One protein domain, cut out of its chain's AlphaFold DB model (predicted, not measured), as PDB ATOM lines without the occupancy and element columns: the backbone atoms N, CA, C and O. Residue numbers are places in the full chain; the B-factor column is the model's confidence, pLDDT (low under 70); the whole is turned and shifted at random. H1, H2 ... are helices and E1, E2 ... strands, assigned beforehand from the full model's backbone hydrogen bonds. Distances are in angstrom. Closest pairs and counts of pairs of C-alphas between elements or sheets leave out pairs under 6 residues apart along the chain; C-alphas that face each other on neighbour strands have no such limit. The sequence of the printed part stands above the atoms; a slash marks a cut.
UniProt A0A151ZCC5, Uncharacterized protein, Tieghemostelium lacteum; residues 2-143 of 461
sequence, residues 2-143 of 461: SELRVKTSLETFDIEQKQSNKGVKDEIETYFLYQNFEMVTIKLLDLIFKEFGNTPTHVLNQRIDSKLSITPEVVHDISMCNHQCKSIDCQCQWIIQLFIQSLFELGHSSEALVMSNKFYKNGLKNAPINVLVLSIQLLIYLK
ATOM      1  N   SER A   2     -12.798  62.068 -52.231       48.56
ATOM      2  CA  SER A   2     -12.510  60.677 -51.840       48.56
ATOM      3  C   SER A   2     -13.229  60.219 -50.559       48.56
ATOM      4  O   SER A   2     -13.614  59.062 -50.463       48.56
ATOM      5  N   GLU A   3     -13.491  61.124 -49.608       42.16
ATOM      6  CA  GLU A   3     -14.179  60.797 -48.343       42.16
ATOM      7  C   GLU A   3     -15.694  60.589 -48.488       42.16
ATOM      8  O   GLU A   3     -16.292  59.847 -47.711       42.16
ATOM      9  N   LEU A   4     -16.327  61.201 -49.499       36.09
ATOM     10  CA  LEU A   4     -17.767  61.036 -49.718       36.09
ATOM     11  C   LEU A   4     -18.104  59.624 -50.218       36.09
ATOM     12  O   LEU A   4     -19.086  59.057 -49.761       36.09
ATOM     13  N   ARG A   5     -17.267  59.032 -51.087       38.88
ATOM     14  CA  ARG A   5     -17.490  57.676 -51.630       38.88
ATOM     15  C   ARG A   5     -17.368  56.572 -50.578       38.88
ATOM     16  O   ARG A   5     -18.083  55.584 -50.682       38.88
ATOM     17  N   VAL A   6     -16.510  56.748 -49.570       46.94
ATOM     18  CA  VAL A   6     -16.330  55.763 -48.487       46.94
ATOM     19  C   VAL A   6     -17.529  55.763 -47.531       46.94
ATOM     20  O   VAL A   6     -17.955  54.704 -47.077       46.94
ATOM     21  N   LYS A   7     -18.138  56.928 -47.266       43.88
ATOM     22  CA  LYS A   7     -19.360  57.003 -46.447       43.88
ATOM     23  C   LYS A   7     -20.565  56.375 -47.147       43.88
ATOM     24  O   LYS A   7     -21.294  55.619 -46.518       43.88
ATOM     25  N   THR A   8     -20.731  56.604 -48.452       43.25
ATOM     26  CA  THR A   8     -21.855  56.017 -49.202       43.25
ATOM     27  C   THR A   8     -21.739  54.497 -49.335       43.25
ATOM     28  O   THR A   8     -22.767  53.827 -49.315       43.25
ATOM     29  N   SER A   9     -20.522  53.938 -49.434       44.06
ATOM     30  CA  SER A   9     -20.304  52.482 -49.503       44.06
ATOM     31  C   SER A   9     -20.542  51.767 -48.170       44.06
ATOM     32  O   SER A   9     -21.043  50.649 -48.171       44.06
ATOM     33  N   LEU A  10     -20.215  52.399 -47.034       43.50
ATOM     34  CA  LEU A  10     -20.542  51.846 -45.713       43.50
ATOM     35  C   LEU A  10     -22.054  51.865 -45.451       43.50
ATOM     36  O   LEU A  10     -22.603  50.878 -44.979       43.50
ATOM     37  N   GLU A  11     -22.742  52.947 -45.820       46.25
ATOM     38  CA  GLU A  11     -24.195  53.046 -45.641       46.25
ATOM     39  C   GLU A  11     -24.970  52.072 -46.544       46.25
ATOM     40  O   GLU A  11     -25.964  51.494 -46.109       46.25
ATOM     41  N   THR A  12     -24.517  51.836 -47.781       47.34
ATOM     42  CA  THR A  12     -25.133  50.825 -48.665       47.34
ATOM     43  C   THR A  12     -24.856  49.398 -48.198       47.34
ATOM     44  O   THR A  12     -25.781  48.588 -48.202       47.34
ATOM     45  N   PHE A  13     -23.649  49.107 -47.705       44.75
ATOM     46  CA  PHE A  13     -23.326  47.814 -47.096       44.75
ATOM     47  C   PHE A  13     -24.181  47.539 -45.845       44.75
ATOM     48  O   PHE A  13     -24.764  46.463 -45.719       44.75
ATOM     49  N   ASP A  14     -24.359  48.538 -44.975       44.94
ATOM     50  CA  ASP A  14     -25.227  48.434 -43.796       44.94
ATOM     51  C   ASP A  14     -26.706  48.223 -44.168       44.94
ATOM     52  O   ASP A  14     -27.439  47.539 -43.449       44.94
ATOM     53  N   ILE A  15     -27.177  48.801 -45.279       51.72
ATOM     54  CA  ILE A  15     -28.553  48.618 -45.769       51.72
ATOM     55  C   ILE A  15     -28.741  47.218 -46.368       51.72
ATOM     56  O   ILE A  15     -29.740  46.563 -46.060       51.72
ATOM     57  N   GLU A  16     -27.795  46.729 -47.171       45.59
ATOM     58  CA  GLU A  16     -27.844  45.384 -47.762       45.59
ATOM     59  C   GLU A  16     -27.731  44.288 -46.693       45.59
ATOM     60  O   GLU A  16     -28.501  43.323 -46.712       45.59
ATOM     61  N   GLN A  17     -26.870  44.470 -45.686       53.91
ATOM     62  CA  GLN A  17     -26.747  43.546 -44.557       53.91
ATOM     63  C   GLN A  17     -28.018  43.538 -43.689       53.91
ATOM     64  O   GLN A  17     -28.505  42.473 -43.302       53.91
ATOM     65  N   LYS A  18     -28.643  44.703 -43.455       54.88
ATOM     66  CA  LYS A  18     -29.939  44.790 -42.750       54.88
ATOM     67  C   LYS A  18     -31.087  44.147 -43.533       54.88
ATOM     68  O   LYS A  18     -31.965  43.540 -42.917       54.88
ATOM     69  N   GLN A  19     -31.104  44.251 -44.863       52.75
ATOM     70  CA  GLN A  19     -32.109  43.587 -45.705       52.75
ATOM     71  C   GLN A  19     -31.896  42.068 -45.768       52.75
ATOM     72  O   GLN A  19     -32.868  41.319 -45.670       52.75
ATOM     73  N   SER A  20     -30.643  41.610 -45.851       59.78
ATOM     74  CA  SER A  20     -30.289  40.186 -45.810       59.78
ATOM     75  C   SER A  20     -30.682  39.542 -44.473       59.78
ATOM     76  O   SER A  20     -31.382  38.527 -44.455       59.78
ATOM     77  N   ASN A  21     -30.359  40.190 -43.348       65.12
ATOM     78  CA  ASN A  21     -30.692  39.682 -42.013       65.12
ATOM     79  C   ASN A  21     -32.208  39.671 -41.747       65.12
ATOM     80  O   ASN A  21     -32.695  38.823 -40.998       65.12
ATOM     81  N   LYS A  22     -32.976  40.553 -42.401       73.38
ATOM     82  CA  LYS A  22     -34.444  40.519 -42.348       73.38
ATOM     83  C   LYS A  22     -35.012  39.257 -43.008       73.38
ATOM     84  O   LYS A  22     -35.876  38.618 -42.419       73.38
ATOM     85  N   GLY A  23     -34.497  38.868 -44.177       80.62
ATOM     86  CA  GLY A  23     -34.927  37.643 -44.862       80.62
ATOM     87  C   GLY A  23     -34.646  36.376 -44.049       80.62
ATOM     88  O   GLY A  23     -35.512  35.510 -43.942       80.62
ATOM     89  N   VAL A  24     -33.473  36.305 -43.409       86.00
ATOM     90  CA  VAL A  24     -33.101  35.182 -42.529       86.00
ATOM     91  C   VAL A  24     -34.000  35.118 -41.294       86.00
ATOM     92  O   VAL A  24     -34.474  34.043 -40.929       86.00
ATOM     93  N   LYS A  25     -34.283  36.261 -40.661       88.50
ATOM     94  CA  LYS A  25     -35.183  36.323 -39.504       88.50
ATOM     95  C   LYS A  25     -36.598  35.851 -39.855       88.50
ATOM     96  O   LYS A  25     -37.128  34.996 -39.151       88.50
ATOM     97  N   ASP A  26     -37.173  36.351 -40.950       89.06
ATOM     98  CA  ASP A  26     -38.522  35.974 -41.396       89.06
ATOM     99  C   ASP A  26     -38.615  34.462 -41.679       89.06
ATOM    100  O   ASP A  26     -39.613  33.809 -41.359       89.06
ATOM    101  N   GLU A  27     -37.559  33.880 -42.250       91.56
ATOM    102  CA  GLU A  27     -37.466  32.444 -42.501       91.56
ATOM    103  C   GLU A  27     -37.420  31.634 -41.191       91.56
ATOM    104  O   GLU A  27     -38.187  30.682 -41.025       91.56
ATOM    105  N   ILE A  28     -36.567  32.027 -40.240       92.56
ATOM    106  CA  ILE A  28     -36.452  31.374 -38.927       92.56
ATOM    107  C   ILE A  28     -37.779  31.447 -38.162       92.56
ATOM    108  O   ILE A  28     -38.259  30.430 -37.663       92.56
ATOM    109  N   GLU A  29     -38.408  32.622 -38.109       91.12
ATOM    110  CA  GLU A  29     -39.715  32.798 -37.470       91.12
ATOM    111  C   GLU A  29     -40.793  31.949 -38.154       91.12
ATOM    112  O   GLU A  29     -41.646  31.366 -37.486       91.12
ATOM    113  N   THR A  30     -40.728  31.804 -39.480       91.12
ATOM    114  CA  THR A  30     -41.636  30.927 -40.226       91.12
ATOM    115  C   THR A  30     -41.471  29.465 -39.805       91.12
ATOM    116  O   THR A  30     -42.467  28.806 -39.497       91.12
ATOM    117  N   TYR A  31     -40.239  28.951 -39.725       91.81
ATOM    118  CA  TYR A  31     -39.995  27.590 -39.227       91.81
ATOM    119  C   TYR A  31     -40.459  27.410 -37.782       91.81
ATOM    120  O   TYR A  31     -41.056  26.382 -37.454       91.81
ATOM    121  N   PHE A  32     -40.251  28.425 -36.946       92.06
ATOM    122  CA  PHE A  32     -40.697  28.426 -35.559       92.06
ATOM    123  C   PHE A  32     -42.224  28.339 -35.451       92.06
ATOM    124  O   PHE A  32     -42.754  27.520 -34.701       92.06
ATOM    125  N   LEU A  33     -42.957  29.106 -36.264       91.75
ATOM    126  CA  LEU A  33     -44.422  29.047 -36.334       91.75
ATOM    127  C   LEU A  33     -44.939  27.692 -36.835       91.75
ATOM    128  O   LEU A  33     -45.999  27.243 -36.394       91.75
ATOM    129  N   TYR A  34     -44.192  27.027 -37.717       92.19
ATOM    130  CA  TYR A  34     -44.473  25.659 -38.158       92.19
ATOM    131  C   TYR A  34     -44.011  24.579 -37.171       92.19
ATOM    132  O   TYR A  34     -44.147  23.398 -37.480       92.19
ATOM    133  N   GLN A  35     -43.506  24.965 -35.993       93.00
ATOM    134  CA  GLN A  35     -43.001  24.056 -34.955       93.00
ATOM    135  C   GLN A  35     -41.860  23.157 -35.450       93.00
ATOM    136  O   GLN A  35     -41.621  22.078 -34.913       93.00
ATOM    137  N   ASN A  36     -41.127  23.601 -36.474       91.69
ATOM    138  CA  ASN A  36     -39.949  22.903 -36.969       91.69
ATOM    139  C   ASN A  36     -38.714  23.341 -36.164       91.69
ATOM    140  O   ASN A  36     -37.805  23.991 -36.681       91.69
ATOM    141  N   PHE A  37     -38.732  23.039 -34.863       92.12
ATOM    142  CA  PHE A  37     -37.739  23.526 -33.902       92.12
ATOM    143  C   PHE A  37     -36.323  23.021 -34.189       92.12
ATOM    144  O   PHE A  37     -35.358  23.722 -33.897       92.12
ATOM    145  N   GLU A  38     -36.184  21.853 -34.818       90.06
ATOM    146  CA  GLU A  38     -34.888  21.337 -35.266       90.06
ATOM    147  C   GLU A  38     -34.267  22.261 -36.322       90.06
ATOM    148  O   GLU A  38     -33.152  22.751 -36.136       90.06
ATOM    149  N   MET A  39     -35.026  22.616 -37.365       88.38
ATOM    150  CA  MET A  39     -34.565  23.560 -38.389       88.38
ATOM    151  C   MET A  39     -34.304  24.957 -37.835       88.38
ATOM    152  O   MET A  39     -33.335  25.602 -38.238       88.38
ATOM    153  N   VAL A  40     -35.144  25.429 -36.908       91.94
ATOM    154  CA  VAL A  40     -34.912  26.708 -36.222       91.94
ATOM    155  C   VAL A  40     -33.578  26.678 -35.490       91.94
ATOM    156  O   VAL A  40     -32.780  27.596 -35.639       91.94
ATOM    157  N   THR A  41     -33.314  25.613 -34.738       91.00
ATOM    158  CA  THR A  41     -32.087  25.482 -33.954       91.00
ATOM    159  C   THR A  41     -30.856  25.454 -34.852       91.00
ATOM    160  O   THR A  41     -29.900  26.178 -34.587       91.00
ATOM    161  N   ILE A  42     -30.899  24.694 -35.949       87.62
ATOM    162  CA  ILE A  42     -29.817  24.635 -36.942       87.62
ATOM    163  C   ILE A  42     -29.531  26.024 -37.523       87.62
ATOM    164  O   ILE A  42     -28.387  26.477 -37.518       87.62
ATOM    165  N   LYS A  43     -30.571  26.730 -37.980       88.81
ATOM    166  CA  LYS A  43     -30.417  28.068 -38.566       88.81
ATOM    167  C   LYS A  43     -29.943  29.105 -37.554       88.81
ATOM    168  O   LYS A  43     -29.178  29.994 -37.910       88.81
ATOM    169  N   LEU A  44     -30.380  29.001 -36.302       92.69
ATOM    170  CA  LEU A  44     -29.923  29.893 -35.240       92.69
ATOM    171  C   LEU A  44     -28.472  29.623 -34.857       92.69
ATOM    172  O   LEU A  44     -27.752  30.585 -34.632       92.69
ATOM    173  N   LEU A  45     -28.019  28.366 -34.828       89.75
ATOM    174  CA  LEU A  45     -26.600  28.052 -34.633       89.75
ATOM    175  C   LEU A  45     -25.747  28.648 -35.749       89.75
ATOM    176  O   LEU A  45     -24.756  29.313 -35.458       89.75
ATOM    177  N   ASP A  46     -26.158  28.470 -37.005       86.44
ATOM    178  CA  ASP A  46     -25.460  29.064 -38.149       86.44
ATOM    179  C   ASP A  46     -25.378  30.585 -38.029       86.44
ATOM    180  O   ASP A  46     -24.301  31.171 -38.136       86.44
ATOM    181  N   LEU A  47     -26.496  31.222 -37.678       89.31
ATOM    182  CA  LEU A  47     -26.536  32.660 -37.465       89.31
ATOM    183  C   LEU A  47     -25.665  33.103 -36.279       89.31
ATOM    184  O   LEU A  47     -24.968  34.109 -36.385       89.31
ATOM    185  N   ILE A  48     -25.657  32.358 -35.168       90.88
ATOM    186  CA  ILE A  48     -24.812  32.647 -34.000       90.88
ATOM    187  C   ILE A  48     -23.337  32.626 -34.397       90.88
ATOM    188  O   ILE A  48     -22.602  33.559 -34.075       90.88
ATOM    189  N   PHE A  49     -22.897  31.588 -35.108       87.50
ATOM    190  CA  PHE A  49     -21.497  31.463 -35.500       87.50
ATOM    191  C   PHE A  49     -21.102  32.471 -36.574       87.50
ATOM    192  O   PHE A  49     -20.005  33.016 -36.507       87.50
ATOM    193  N   LYS A  50     -21.999  32.779 -37.511       85.88
ATOM    194  CA  LYS A  50     -21.763  33.789 -38.542       85.88
ATOM    195  C   LYS A  50     -21.640  35.203 -37.969       85.88
ATOM    196  O   LYS A  50     -20.783  35.959 -38.413       85.88
ATOM    197  N   GLU A  51     -22.497  35.568 -37.017       86.50
ATOM    198  CA  GLU A  51     -22.570  36.940 -36.493       86.50
ATOM    199  C   GLU A  51     -21.659  37.169 -35.277       86.50
ATOM    200  O   GLU A  51     -21.215  38.293 -35.040       86.50
ATOM    201  N   PHE A  52     -21.379  36.126 -34.486       87.00
ATOM    202  CA  PHE A  52     -20.650  36.248 -33.216       87.00
ATOM    203  C   PHE A  52     -19.463  35.291 -33.074       87.00
ATOM    204  O   PHE A  52     -18.698  35.425 -32.121       87.00
ATOM    205  N   GLY A  53     -19.321  34.298 -33.951       81.38
ATOM    206  CA  GLY A  53     -18.220  33.341 -33.910       81.38
ATOM    207  C   GLY A  53     -16.961  33.855 -34.610       81.38
ATOM    208  O   GLY A  53     -17.014  34.679 -35.516       81.38
ATOM    209  N   ASN A  54     -15.813  33.309 -34.205       69.25
ATOM    210  CA  ASN A  54     -14.542  33.449 -34.931       69.25
ATOM    211  C   ASN A  54     -14.249  32.228 -35.824       69.25
ATOM    212  O   ASN A  54     -13.197  32.147 -36.457       69.25
ATOM    213  N   THR A  55     -15.141  31.235 -35.826       57.16
ATOM    214  CA  THR A  55     -14.962  29.944 -36.489       57.16
ATOM    215  C   THR A  55     -15.452  30.000 -37.939       57.16
ATOM    216  O   THR A  55     -16.567  30.454 -38.191       57.16
ATOM    217  N   PRO A  56     -14.661  29.522 -38.919       51.50
ATOM    218  CA  PRO A  56     -15.099  29.465 -40.307       51.50
ATOM    219  C   PRO A  56     -16.296  28.516 -40.469       51.50
ATOM    220  O   PRO A  56     -16.280  27.376 -40.000       51.50
ATOM    221  N   THR A  57     -17.309  28.982 -41.201       54.19
ATOM    222  CA  THR A  57     -18.638  28.381 -41.458       54.19
ATOM    223  C   THR A  57     -18.613  26.934 -41.977       54.19
ATOM    224  O   THR A  57     -19.626  26.239 -41.978       54.19
ATOM    225  N   HIS A  58     -17.448  26.441 -42.402       46.50
ATOM    226  CA  HIS A  58     -17.269  25.150 -43.064       46.50
ATOM    227  C   HIS A  58     -17.471  23.924 -42.146       46.50
ATOM    228  O   HIS A  58     -17.691  22.823 -42.651       46.50
ATOM    229  N   VAL A  59     -17.438  24.097 -40.817       49.69
ATOM    230  CA  VAL A  59     -17.672  23.017 -39.830       49.69
ATOM    231  C   VAL A  59     -19.169  22.740 -39.619       49.69
ATOM    232  O   VAL A  59     -19.542  21.629 -39.243       49.69
ATOM    233  N   LEU A  60     -20.051  23.703 -39.912       52.75
ATOM    234  CA  LEU A  60     -21.491  23.532 -39.703       52.75
ATOM    235  C   LEU A  60     -22.158  22.664 -40.765       52.75
ATOM    236  O   LEU A  60     -22.987  21.821 -40.436       52.75
ATOM    237  N   ASN A  61     -21.756  22.821 -42.027       48.81
ATOM    238  CA  ASN A  61     -22.381  22.117 -43.149       48.81
ATOM    239  C   ASN A  61     -22.204  20.590 -43.087       48.81
ATOM    240  O   ASN A  61     -23.031  19.873 -43.628       48.81
ATOM    241  N   GLN A  62     -21.183  20.079 -42.387       49.50
ATOM    242  CA  GLN A  62     -21.020  18.635 -42.157       49.50
ATOM    243  C   GLN A  62     -21.868  18.092 -40.992       49.50
ATOM    244  O   GLN A  62     -22.032  16.882 -40.882       49.50
ATOM    245  N   ARG A  63     -22.409  18.956 -40.120       52.06
ATOM    246  CA  ARG A  63     -23.184  18.558 -38.927       52.06
ATOM    247  C   ARG A  63     -24.705  18.545 -39.155       52.06
ATOM    248  O   ARG A  63     -25.424  18.041 -38.301       52.06
ATOM    249  N   ILE A  64     -25.194  19.086 -40.276       51.59
ATOM    250  CA  ILE A  64     -26.628  19.324 -40.544       51.59
ATOM    251  C   ILE A  64     -27.340  18.118 -41.195       51.59
ATOM    252  O   ILE A  64     -28.559  18.004 -41.089       51.59
ATOM    253  N   ASP A  65     -26.608  17.170 -41.791       47.06
ATOM    254  CA  ASP A  65     -27.200  15.999 -42.472       47.06
ATOM    255  C   ASP A  65     -27.700  14.891 -41.522       47.06
ATOM    256  O   ASP A  65     -28.338  13.926 -41.945       47.06
ATOM    257  N   SER A  66     -27.460  15.015 -40.217       50.81
ATOM    258  CA  SER A  66     -27.906  14.057 -39.207       50.81
ATOM    259  C   SER A  66     -28.501  14.803 -38.026       50.81
ATOM    260  O   SER A  66     -27.887  15.765 -37.579       50.81
ATOM    261  N   LYS A  67     -29.666  14.341 -37.547       62.09
ATOM    262  CA  LYS A  67     -30.374  14.758 -36.320       62.09
ATOM    263  C   LYS A  67     -29.557  15.686 -35.425       62.09
ATOM    264  O   LYS A  67     -28.498  15.268 -34.951       62.09
ATOM    265  N   LEU A  68     -30.076  16.882 -35.150       66.75
ATOM    266  CA  LEU A  68     -29.412  17.869 -34.300       66.75
ATOM    267  C   LEU A  68     -28.891  17.205 -33.009       66.75
ATOM    268  O   LEU A  68     -29.663  16.821 -32.132       66.75
ATOM    269  N   SER A  69     -27.569  17.081 -32.895       71.00
ATOM    270  CA  SER A  69     -26.894  16.604 -31.693       71.00
ATOM    271  C   SER A  69     -26.050  17.739 -31.136       71.00
ATOM    272  O   SER A  69     -25.157  18.256 -31.810       71.00
ATOM    273  N   ILE A  70     -26.354  18.162 -29.910       78.06
ATOM    274  CA  ILE A  70     -25.562  19.169 -29.203       78.06
ATOM    275  C   ILE A  70     -24.350  18.454 -28.620       78.06
ATOM    276  O   ILE A  70     -24.419  17.857 -27.547       78.06
ATOM    277  N   THR A  71     -23.251  18.461 -29.365       83.50
ATOM    278  CA  THR A  71     -22.009  17.819 -28.935       83.50
ATOM    279  C   THR A  71     -21.163  18.773 -28.082       83.50
ATOM    280  O   THR A  71     -21.344  19.997 -28.155       83.50
ATOM    281  N   PRO A  72     -20.211  18.259 -27.281       83.06
ATOM    282  CA  PRO A  72     -19.268  19.094 -26.538       83.06
ATOM    283  C   PRO A  72     -18.515  20.098 -27.421       83.06
ATOM    284  O   PRO A  72     -18.222  21.204 -26.972       83.06
ATOM    285  N   GLU A  73     -18.251  19.755 -28.684       83.19
ATOM    286  CA  GLU A  73     -17.635  20.662 -29.653       83.19
ATOM    287  C   GLU A  73     -18.539  21.858 -29.958       83.19
ATOM    288  O   GLU A  73     -18.057  22.982 -29.948       83.19
ATOM    289  N   VAL A  74     -19.851  21.660 -30.151       84.00
ATOM    290  CA  VAL A  74     -20.789  22.779 -30.375       84.00
ATOM    291  C   VAL A  74     -20.827  23.702 -29.152       84.00
ATOM    292  O   VAL A  74     -20.852  24.924 -29.293       84.00
ATOM    293  N   VAL A  75     -20.784  23.135 -27.941       85.19
ATOM    294  CA  VAL A  75     -20.722  23.910 -26.690       85.19
ATOM    295  C   VAL A  75     -19.431  24.721 -26.604       85.19
ATOM    296  O   VAL A  75     -19.452  25.898 -26.231       85.19
ATOM    297  N   HIS A  76     -18.306  24.102 -26.958       86.00
ATOM    298  CA  HIS A  76     -17.018  24.776 -27.034       86.00
ATOM    299  C   HIS A  76     -17.050  25.913 -28.065       86.00
ATOM    300  O   HIS A  76     -16.680  27.038 -27.729       86.00
ATOM    301  N   ASP A  77     -17.576  25.665 -29.264       85.12
ATOM    302  CA  ASP A  77     -17.692  26.654 -30.337       85.12
ATOM    303  C   ASP A  77     -18.539  27.859 -29.889       85.12
ATOM    304  O   ASP A  77     -18.134  29.005 -30.087       85.12
ATOM    305  N   ILE A  78     -19.670  27.634 -29.202       87.94
ATOM    306  CA  ILE A  78     -20.486  28.728 -28.641       87.94
ATOM    307  C   ILE A  78     -19.719  29.521 -27.586       87.94
ATOM    308  O   ILE A  78     -19.829  30.747 -27.532       87.94
ATOM    309  N   SER A  79     -18.925  28.852 -26.748       86.44
ATOM    310  CA  SER A  79     -18.134  29.546 -25.727       86.44
ATOM    311  C   SER A  79     -17.093  30.501 -26.320       86.44
ATOM    312  O   SER A  79     -16.722  31.483 -25.676       86.44
ATOM    313  N   MET A  80     -16.669  30.266 -27.566       86.81
ATOM    314  CA  MET A  80     -15.743  31.143 -28.284       86.81
ATOM    315  C   MET A  80     -16.407  32.421 -28.817       86.81
ATOM    316  O   MET A  80     -15.690  33.374 -29.119       86.81
ATOM    317  N   CYS A  81     -17.745  32.487 -28.897       87.56
ATOM    318  CA  CYS A  81     -18.454  33.713 -29.285       87.56
ATOM    319  C   CYS A  81     -18.255  34.839 -28.259       87.56
ATOM    320  O   CYS A  81     -18.137  36.005 -28.633       87.56
ATOM    321  N   ASN A  82     -18.205  34.490 -26.966       85.69
ATOM    322  CA  ASN A  82     -17.851  35.387 -25.861       85.69
ATOM    323  C   ASN A  82     -18.543  36.768 -25.939       85.69
ATOM    324  O   ASN A  82     -17.914  37.828 -25.815       85.69
ATOM    325  N   HIS A  83     -19.851  36.765 -26.207       90.00
ATOM    326  CA  HIS A  83     -20.598  37.955 -26.585       90.00
ATOM    327  C   HIS A  83     -20.870  38.862 -25.379       90.00
ATOM    328  O   HIS A  83     -21.318  38.421 -24.318       90.00
ATOM    329  N   GLN A  84     -20.649  40.166 -25.545       87.62
ATOM    330  CA  GLN A  84     -21.032  41.179 -24.566       87.62
ATOM    331  C   GLN A  84     -22.143  42.047 -25.151       87.62
ATOM    332  O   GLN A  84     -21.888  42.874 -26.027       87.62
ATOM    333  N   CYS A  85     -23.362  41.879 -24.639       84.12
ATOM    334  CA  CYS A  85     -24.500  42.685 -25.063       84.12
ATOM    335  C   CYS A  85     -24.321  44.132 -24.572       84.12
ATOM    336  O   CYS A  85     -24.209  44.373 -23.370       84.12
ATOM    337  N   LYS A  86     -24.239  45.090 -25.503       73.56
ATOM    338  CA  LYS A  86     -24.019  46.522 -25.208       73.56
ATOM    339  C   LYS A  86     -25.252  47.400 -25.445       73.56
ATOM    340  O   LYS A  86     -25.205  48.586 -25.144       73.56
ATOM    341  N   SER A  87     -26.318  46.847 -26.023       73.44
ATOM    342  CA  SER A  87     -27.511  47.593 -26.430       73.44
ATOM    343  C   SER A  87     -28.774  46.802 -26.111       73.44
ATOM    344  O   SER A  87     -28.778  45.580 -26.237       73.44
ATOM    345  N   ILE A  88     -29.842  47.518 -25.757       69.44
ATOM    346  CA  ILE A  88     -31.191  46.965 -25.566       69.44
ATOM    347  C   ILE A  88     -31.714  46.348 -26.877       69.44
ATOM    348  O   ILE A  88     -32.451  45.374 -26.843       69.44
ATOM    349  N   ASP A  89     -31.247  46.840 -28.028       74.88
ATOM    350  CA  ASP A  89     -31.650  46.360 -29.357       74.88
ATOM    351  C   ASP A  89     -30.625  45.399 -29.979       74.88
ATOM    352  O   ASP A  89     -30.510  45.282 -31.204       74.88
ATOM    353  N   CYS A  90     -29.807  44.733 -29.158       84.25
ATOM    354  CA  CYS A  90     -28.820  43.805 -29.688       84.25
ATOM    355  C   CYS A  90     -29.507  42.621 -30.382       84.25
ATOM    356  O   CYS A  90     -30.356  41.941 -29.804       84.25
ATOM    357  N   GLN A  91     -29.087  42.319 -31.615       86.06
ATOM    358  CA  GLN A  91     -29.642  41.207 -32.392       86.06
ATOM    359  C   GLN A  91     -29.496  39.859 -31.673       86.06
ATOM    360  O   GLN A  91     -30.329  38.978 -31.871       86.06
ATOM    361  N   CYS A  92     -28.507  39.709 -30.782       89.38
ATOM    362  CA  CYS A  92     -28.337  38.491 -29.996       89.38
ATOM    363  C   CYS A  92     -29.581  38.144 -29.163       89.38
ATOM    364  O   CYS A  92     -29.821  36.972 -28.900       89.38
ATOM    365  N   GLN A  93     -30.392  39.132 -28.760       88.88
ATOM    366  CA  GLN A  93     -31.526  38.911 -27.866       88.88
ATOM    367  C   GLN A  93     -32.568  37.985 -28.487       88.88
ATOM    368  O   GLN A  93     -32.925  36.983 -27.872       88.88
ATOM    369  N   TRP A  94     -33.035  38.285 -29.702       91.31
ATOM    370  CA  TRP A  94     -34.049  37.459 -30.362       91.31
ATOM    371  C   TRP A  94     -33.468  36.114 -30.820       91.31
ATOM    372  O   TRP A  94     -34.149  35.097 -30.722       91.31
ATOM    373  N   ILE A  95     -32.202  36.105 -31.255       93.38
ATOM    374  CA  ILE A  95     -31.493  34.894 -31.690       93.38
ATOM    375  C   ILE A  95     -31.412  33.901 -30.529       93.38
ATOM    376  O   ILE A  95     -31.888  32.773 -30.637       93.38
ATOM    377  N   ILE A  96     -30.869  34.336 -29.389       94.62
ATOM    378  CA  ILE A  96     -30.702  33.487 -28.209       94.62
ATOM    379  C   ILE A  96     -32.055  33.127 -27.589       94.62
ATOM    380  O   ILE A  96     -32.232  31.995 -27.148       94.62
ATOM    381  N   GLN A  97     -33.040  34.030 -27.602       93.38
ATOM    382  CA  GLN A  97     -34.400  33.732 -27.142       93.38
ATOM    383  C   GLN A  97     -35.040  32.583 -27.934       93.38
ATOM    384  O   GLN A  97     -35.488  31.605 -27.332       93.38
ATOM    385  N   LEU A  98     -35.069  32.673 -29.268       94.25
ATOM    386  CA  LEU A  98     -35.636  31.612 -30.106       94.25
ATOM    387  C   LEU A  98     -34.824  30.321 -30.007       94.25
ATOM    388  O   LEU A  98     -35.397  29.235 -30.085       94.25
ATOM    389  N   PHE A  99     -33.512  30.431 -29.802       94.56
ATOM    390  CA  PHE A  99     -32.625  29.282 -29.674       94.56
ATOM    391  C   PHE A  99     -32.924  28.498 -28.394       94.56
ATOM    392  O   PHE A  99     -33.207  27.304 -28.462       94.56
ATOM    393  N   ILE A 100     -32.972  29.184 -27.247       95.06
ATOM    394  CA  ILE A 100     -33.351  28.589 -25.957       95.06
ATOM    395  C   ILE A 100     -34.736  27.944 -26.050       95.06
ATOM    396  O   ILE A 100     -34.918  26.806 -25.621       95.06
ATOM    397  N   GLN A 101     -35.710  28.649 -26.631       94.06
ATOM    398  CA  GLN A 101     -37.075  28.143 -26.742       94.06
ATOM    399  C   GLN A 101     -37.168  26.917 -27.658       94.06
ATOM    400  O   GLN A 101     -37.863  25.963 -27.327       94.06
ATOM    401  N   SER A 102     -36.444  26.903 -28.777       94.31
ATOM    402  CA  SER A 102     -36.441  25.757 -29.694       94.31
ATOM    403  C   SER A 102     -35.796  24.529 -29.055       94.31
ATOM    404  O   SER A 102     -36.337  23.433 -29.156       94.31
ATOM    405  N   LEU A 103     -34.695  24.713 -28.323       93.12
ATOM    406  CA  LEU A 103     -34.068  23.633 -27.563       93.12
ATOM    407  C   LEU A 103     -34.972  23.093 -26.455       93.12
ATOM    408  O   LEU A 103     -35.053  21.880 -26.275       93.12
ATOM    409  N   PHE A 104     -35.692  23.967 -25.752       94.50
ATOM    410  CA  PHE A 104     -36.685  23.555 -24.762       94.50
ATOM    411  C   PHE A 104     -37.781  22.675 -25.376       94.50
ATOM    412  O   PHE A 104     -38.067  21.603 -24.846       94.50
ATOM    413  N   GLU A 105     -38.355  23.087 -26.508       93.56
ATOM    414  CA  GLU A 105     -39.415  22.333 -27.196       93.56
ATOM    415  C   GLU A 105     -38.916  20.984 -27.750       93.56
ATOM    416  O   GLU A 105     -39.689  20.033 -27.857       93.56
ATOM    417  N   LEU A 106     -37.618  20.868 -28.043       91.38
ATOM    418  CA  LEU A 106     -36.964  19.605 -28.409       91.38
ATOM    419  C   LEU A 106     -36.588  18.729 -27.198       91.38
ATOM    420  O   LEU A 106     -36.106  17.614 -27.377       91.38
ATOM    421  N   GLY A 107     -36.806  19.199 -25.966       90.56
ATOM    422  CA  GLY A 107     -36.459  18.478 -24.737       90.56
ATOM    423  C   GLY A 107     -35.010  18.663 -24.263       90.56
ATOM    424  O   GLY A 107     -34.617  18.058 -23.270       90.56
ATOM    425  N   HIS A 108     -34.235  19.539 -24.902       92.19
ATOM    426  CA  HIS A 108     -32.832  19.840 -24.588       92.19
ATOM    427  C   HIS A 108     -32.697  21.034 -23.625       92.19
ATOM    428  O   HIS A 108     -32.018  22.027 -23.899       92.19
ATOM    429  N   SER A 109     -33.413  20.980 -22.498       92.88
ATOM    430  CA  SER A 109     -33.509  22.106 -21.548       92.88
ATOM    431  C   SER A 109     -32.179  22.425 -20.859       92.88
ATOM    432  O   SER A 109     -31.845  23.594 -20.661       92.88
ATOM    433  N   SER A 110     -31.414  21.394 -20.496       92.44
ATOM    434  CA  SER A 110     -30.117  21.553 -19.831       92.44
ATOM    435  C   SER A 110     -29.087  22.150 -20.783       92.44
ATOM    436  O   SER A 110     -28.351  23.067 -20.426       92.44
ATOM    437  N   GLU A 111     -29.069  21.677 -22.025       91.00
ATOM    438  CA  GLU A 111     -28.194  22.182 -23.070       91.00
ATOM    439  C   GLU A 111     -28.536  23.629 -23.419       91.00
ATOM    440  O   GLU A 111     -27.628  24.440 -23.567       91.00
ATOM    441  N   ALA A 112     -29.822  23.996 -23.461       93.31
ATOM    442  CA  ALA A 112     -30.241  25.381 -23.669       93.31
ATOM    443  C   ALA A 112     -29.621  26.342 -22.641       93.31
ATOM    444  O   ALA A 112     -29.147  27.418 -23.016       93.31
ATOM    445  N   LEU A 113     -29.579  25.943 -21.365       94.31
ATOM    446  CA  LEU A 113     -28.951  26.714 -20.288       94.31
ATOM    447  C   LEU A 113     -27.429  26.757 -20.405       94.31
ATOM    448  O   LEU A 113     -26.829  27.821 -20.262       94.31
ATOM    449  N   VAL A 114     -26.788  25.618 -20.680       93.50
ATOM    450  CA  VAL A 114     -25.329  25.560 -20.850       93.50
ATOM    451  C   VAL A 114     -24.898  26.461 -22.003       93.50
ATOM    452  O   VAL A 114     -23.979  27.266 -21.852       93.50
ATOM    453  N   MET A 115     -25.585  26.364 -23.137       90.19
ATOM    454  CA  MET A 115     -25.273  27.120 -24.344       90.19
ATOM    455  C   MET A 115     -25.506  28.618 -24.151       90.19
ATOM    456  O   MET A 115     -24.629  29.420 -24.466       90.19
ATOM    457  N   SER A 116     -26.647  29.011 -23.576       92.94
ATOM    458  CA  SER A 116     -26.931  30.421 -23.304       92.94
ATOM    459  C   SER A 116     -25.943  31.016 -22.302       92.94
ATOM    460  O   SER A 116     -25.460  32.129 -22.505       92.94
ATOM    461  N   ASN A 117     -25.558  30.264 -21.269       92.88
ATOM    462  CA  ASN A 117     -24.558  30.701 -20.306       92.88
ATOM    463  C   ASN A 117     -23.158  30.815 -20.927       92.88
ATOM    464  O   ASN A 117     -22.440  31.763 -20.634       92.88
ATOM    465  N   LYS A 118     -22.759  29.894 -21.811       92.06
ATOM    466  CA  LYS A 118     -21.457  29.961 -22.498       92.06
ATOM    467  C   LYS A 118     -21.384  31.063 -23.552       92.06
ATOM    468  O   LYS A 118     -20.297  31.578 -23.792       92.06
ATOM    469  N   PHE A 119     -22.511  31.439 -24.148       92.50
ATOM    470  CA  PHE A 119     -22.556  32.473 -25.178       92.50
ATOM    471  C   PHE A 119     -22.148  33.863 -24.653       92.50
ATOM    472  O   PHE A 119     -21.479  34.612 -25.365       92.50
ATOM    473  N   TYR A 120     -22.522  34.223 -23.419       91.62
ATOM    474  CA  TYR A 120     -22.257  35.556 -22.861       91.62
ATOM    475  C   TYR A 120     -20.930  35.638 -22.093       91.62
ATOM    476  O   TYR A 120     -20.619  34.790 -21.257       91.62
ATOM    477  N   LYS A 121     -20.197  36.747 -22.274       85.81
ATOM    478  CA  LYS A 121     -18.850  36.997 -21.711       85.81
ATOM    479  C   LYS A 121     -18.725  36.915 -20.186       85.81
ATOM    480  O   LYS A 121     -17.626  36.762 -19.669       85.81
ATOM    481  N   ASN A 122     -19.835  37.006 -19.463       84.69
ATOM    482  CA  ASN A 122     -19.892  36.877 -18.003       84.69
ATOM    483  C   ASN A 122     -21.024  35.935 -17.569       84.69
ATOM    484  O   ASN A 122     -21.643  36.133 -16.521       84.69
ATOM    485  N   GLY A 123     -21.341  34.952 -18.412       88.81
ATOM    486  CA  GLY A 123     -22.498  34.099 -18.216       88.81
ATOM    487  C   GLY A 123     -23.821  34.851 -18.318       88.81
ATOM    488  O   GLY A 123     -23.896  35.999 -18.772       88.81
ATOM    489  N   LEU A 124     -24.876  34.206 -17.828       90.62
ATOM    490  CA  LEU A 124     -26.226  34.766 -17.829       90.62
ATOM    491  C   LEU A 124     -26.373  36.035 -16.981       90.62
ATOM    492  O   LEU A 124     -27.291  36.807 -17.234       90.62
ATOM    493  N   LYS A 125     -25.454  36.318 -16.045       84.00
ATOM    494  CA  LYS A 125     -25.538  37.472 -15.128       84.00
ATOM    495  C   LYS A 125     -25.780  38.804 -15.841       84.00
ATOM    496  O   LYS A 125     -26.497  39.650 -15.323       84.00
ATOM    497  N   ASN A 126     -25.207  38.982 -17.033       79.44
ATOM    498  CA  ASN A 126     -25.336  40.200 -17.843       79.44
ATOM    499  C   ASN A 126     -26.107  39.981 -19.151       79.44
ATOM    500  O   ASN A 126     -25.997  40.786 -20.075       79.44
ATOM    501  N   ALA A 127     -26.866  38.890 -19.252       88.44
ATOM    502  CA  ALA A 127     -27.734  38.663 -20.395       88.44
ATOM    503  C   ALA A 127     -28.925  39.650 -20.384       88.44
ATOM    504  O   ALA A 127     -29.305  40.156 -19.320       88.44
ATOM    505  N   PRO A 128     -29.536  39.924 -21.551       88.69
ATOM    506  CA  PRO A 128     -30.782  40.683 -21.632       88.69
ATOM    507  C   PRO A 128     -31.880  40.078 -20.749       88.69
ATOM    508  O   PRO A 128     -31.967  38.856 -20.612       88.69
ATOM    509  N   ILE A 129     -32.761  40.923 -20.201       88.81
ATOM    510  CA  ILE A 129     -33.793  40.499 -19.239       88.81
ATOM    511  C   ILE A 129     -34.687  39.369 -19.772       88.81
ATOM    512  O   ILE A 129     -34.954  38.412 -19.054       88.81
ATOM    513  N   ASN A 130     -35.058  39.395 -21.055       88.69
ATOM    514  CA  ASN A 130     -35.868  38.332 -21.664       88.69
ATOM    515  C   ASN A 130     -35.154  36.972 -21.644       88.69
ATOM    516  O   ASN A 130     -35.777  35.942 -21.398       88.69
ATOM    517  N   VAL A 131     -33.840  36.968 -21.886       91.94
ATOM    518  CA  VAL A 131     -33.016  35.752 -21.877       91.94
ATOM    519  C   VAL A 131     -32.833  35.243 -20.448       91.94
ATOM    520  O   VAL A 131     -32.917  34.038 -20.209       91.94
ATOM    521  N   LEU A 132     -32.647  36.158 -19.491       92.31
ATOM    522  CA  LEU A 132     -32.616  35.846 -18.063       92.31
ATOM    523  C   LEU A 132     -33.918  35.185 -17.602       92.31
ATOM    524  O   LEU A 132     -33.873  34.107 -17.020       92.31
ATOM    525  N   VAL A 133     -35.073  35.780 -17.910       91.88
ATOM    526  CA  VAL A 133     -36.388  35.243 -17.520       91.88
ATOM    527  C   VAL A 133     -36.620  33.853 -18.113       91.88
ATOM    528  O   VAL A 133     -37.065  32.958 -17.396       91.88
ATOM    529  N   LEU A 134     -36.272  33.631 -19.385       93.00
ATOM    530  CA  LEU A 134     -36.356  32.300 -20.001       93.00
ATOM    531  C   LEU A 134     -35.438  31.289 -19.309       93.00
ATOM    532  O   LEU A 134     -35.850  30.164 -19.039       93.00
ATOM    533  N   SER A 135     -34.214  31.695 -18.972       94.62
ATOM    534  CA  SER A 135     -33.260  30.829 -18.274       94.62
ATOM    535  C   SER A 135     -33.738  30.485 -16.858       94.62
ATOM    536  O   SER A 135     -33.688  29.327 -16.457       94.62
ATOM    537  N   ILE A 136     -34.303  31.450 -16.126       94.38
ATOM    538  CA  ILE A 136     -34.939  31.226 -14.820       94.38
ATOM    539  C   ILE A 136     -36.092  30.225 -14.946       94.38
ATOM    540  O   ILE A 136     -36.201  29.302 -14.144       94.38
ATOM    541  N   GLN A 137     -36.945  30.362 -15.963       92.00
ATOM    542  CA  GLN A 137     -38.050  29.425 -16.191       92.00
ATOM    543  C   GLN A 137     -37.555  28.002 -16.478       92.00
ATOM    544  O   GLN A 137     -38.137  27.043 -15.966       92.00
ATOM    545  N   LEU A 138     -36.468  27.854 -17.241       94.81
ATOM    546  CA  LEU A 138     -35.831  26.556 -17.464       94.81
ATOM    547  C   LEU A 138     -35.243  25.973 -16.180       94.81
ATOM    548  O   LEU A 138     -35.454  24.797 -15.899       94.81
ATOM    549  N   LEU A 139     -34.568  26.778 -15.364       95.50
ATOM    550  CA  LEU A 139     -34.041  26.323 -14.079       95.50
ATOM    551  C   LEU A 139     -35.169  25.889 -13.123       95.50
ATOM    552  O   LEU A 139     -35.051  24.850 -12.472       95.50
ATOM    553  N   ILE A 140     -36.299  26.609 -13.095       94.38
ATOM    554  CA  ILE A 140     -37.507  26.216 -12.346       94.38
ATOM    555  C   ILE A 140     -38.043  24.874 -12.859       94.38
ATOM    556  O   ILE A 140     -38.387  24.001 -12.056       94.38
ATOM    557  N   TYR A 141     -38.111  24.692 -14.181       94.06
ATOM    558  CA  TYR A 141     -38.534  23.436 -14.807       94.06
ATOM    559  C   TYR A 141     -37.614  22.268 -14.412       94.06
ATOM    560  O   TYR A 141     -38.097  21.196 -14.046       94.06
ATOM    561  N   LEU A 142     -36.302  22.509 -14.382       94.69
ATOM    562  CA  LEU A 142     -35.278  21.563 -13.931       94.69
ATOM    563  C   LEU A 142     -35.174  21.450 -12.399       94.69
ATOM    564  O   LEU A 142     -34.292  20.756 -11.897       94.69
ATOM    565  N   LYS A 143     -36.060  22.112 -11.642       96.56
ATOM    566  CA  LYS A 143     -36.081  22.139 -10.166       96.56
ATOM    567  C   LYS A 143     -34.774  22.627  -9.524       96.56
ATOM    568  O   LYS A 143     -34.499  22.323  -8.366       96.56
TER     569      LYS A 143
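This is residues 2 to 143 of the 461 residues of an uncharacterized protein of Tieghemostelium lacteum (UniProt A0A151ZCC5). From the first printed residue you meet a long helix, H1, whose residues 2 to 20 stick out as an arm from a compact body of helices. In that body H4, H5 and H6 form an up-and-down bundle, each running against the one before; H2 packs on H4, and short H3 on H5. The printed part has 142 residues, mostly helix, with six named helices and one named strand in the order H1 H2 H3 H4 H5 E1 H6. The whole is compact, with a radius of gyration of the C-alphas of 16.2 A, yet elongated, spanning 61 by 35 by 29 A.

Go from H1, residues 2 to 33, to H2, residues 37 to 52: this helical hairpin touches through residues 28 to 32 and 37 to 44 alone, its closest C-alphas, of Ile 28 and Val 40, 5.6 A apart. H2 touches H4, residues 92 to 105, closest at the C-alphas of Phe 37 and Ser 102, 4.9 A. H3, residues 72 to 79, touches H5, residues 109 to 119, at a steep tilt of 44 degrees, closest at C-alphas 79 and 118, 4.7 A. H4 and H5 form a helical hairpin, closest at C-alphas 100 and 112, 5.0 A. H6, residues 129 to 141, touches H4, closest at C-alphas 97 and 131, 5.8 A. H6 touches H5 with residues 135 to 138 alone, closest at C-alphas 113 and 135, 6.3 A. E1, residues 121 to 124, pairs with no named strand. Each O i to N i+4 pair is within hydrogen-bond range in H2 to H6, and 27 of 28 in H1.

Find C-alpha 2 at (-12.510, 60.677, -51.840); H1 runs 47.5 A from there. H2 measures 21.3 A and H4 19.8 A. H6 ends at C-alpha 141, (-38.534, 23.436, -14.807).

The printed part has no cut. Links H2 to H3 and H3 to H4 are long. The pLDDT is under 70 at residues 2 to 21, 54 to 68 and 88.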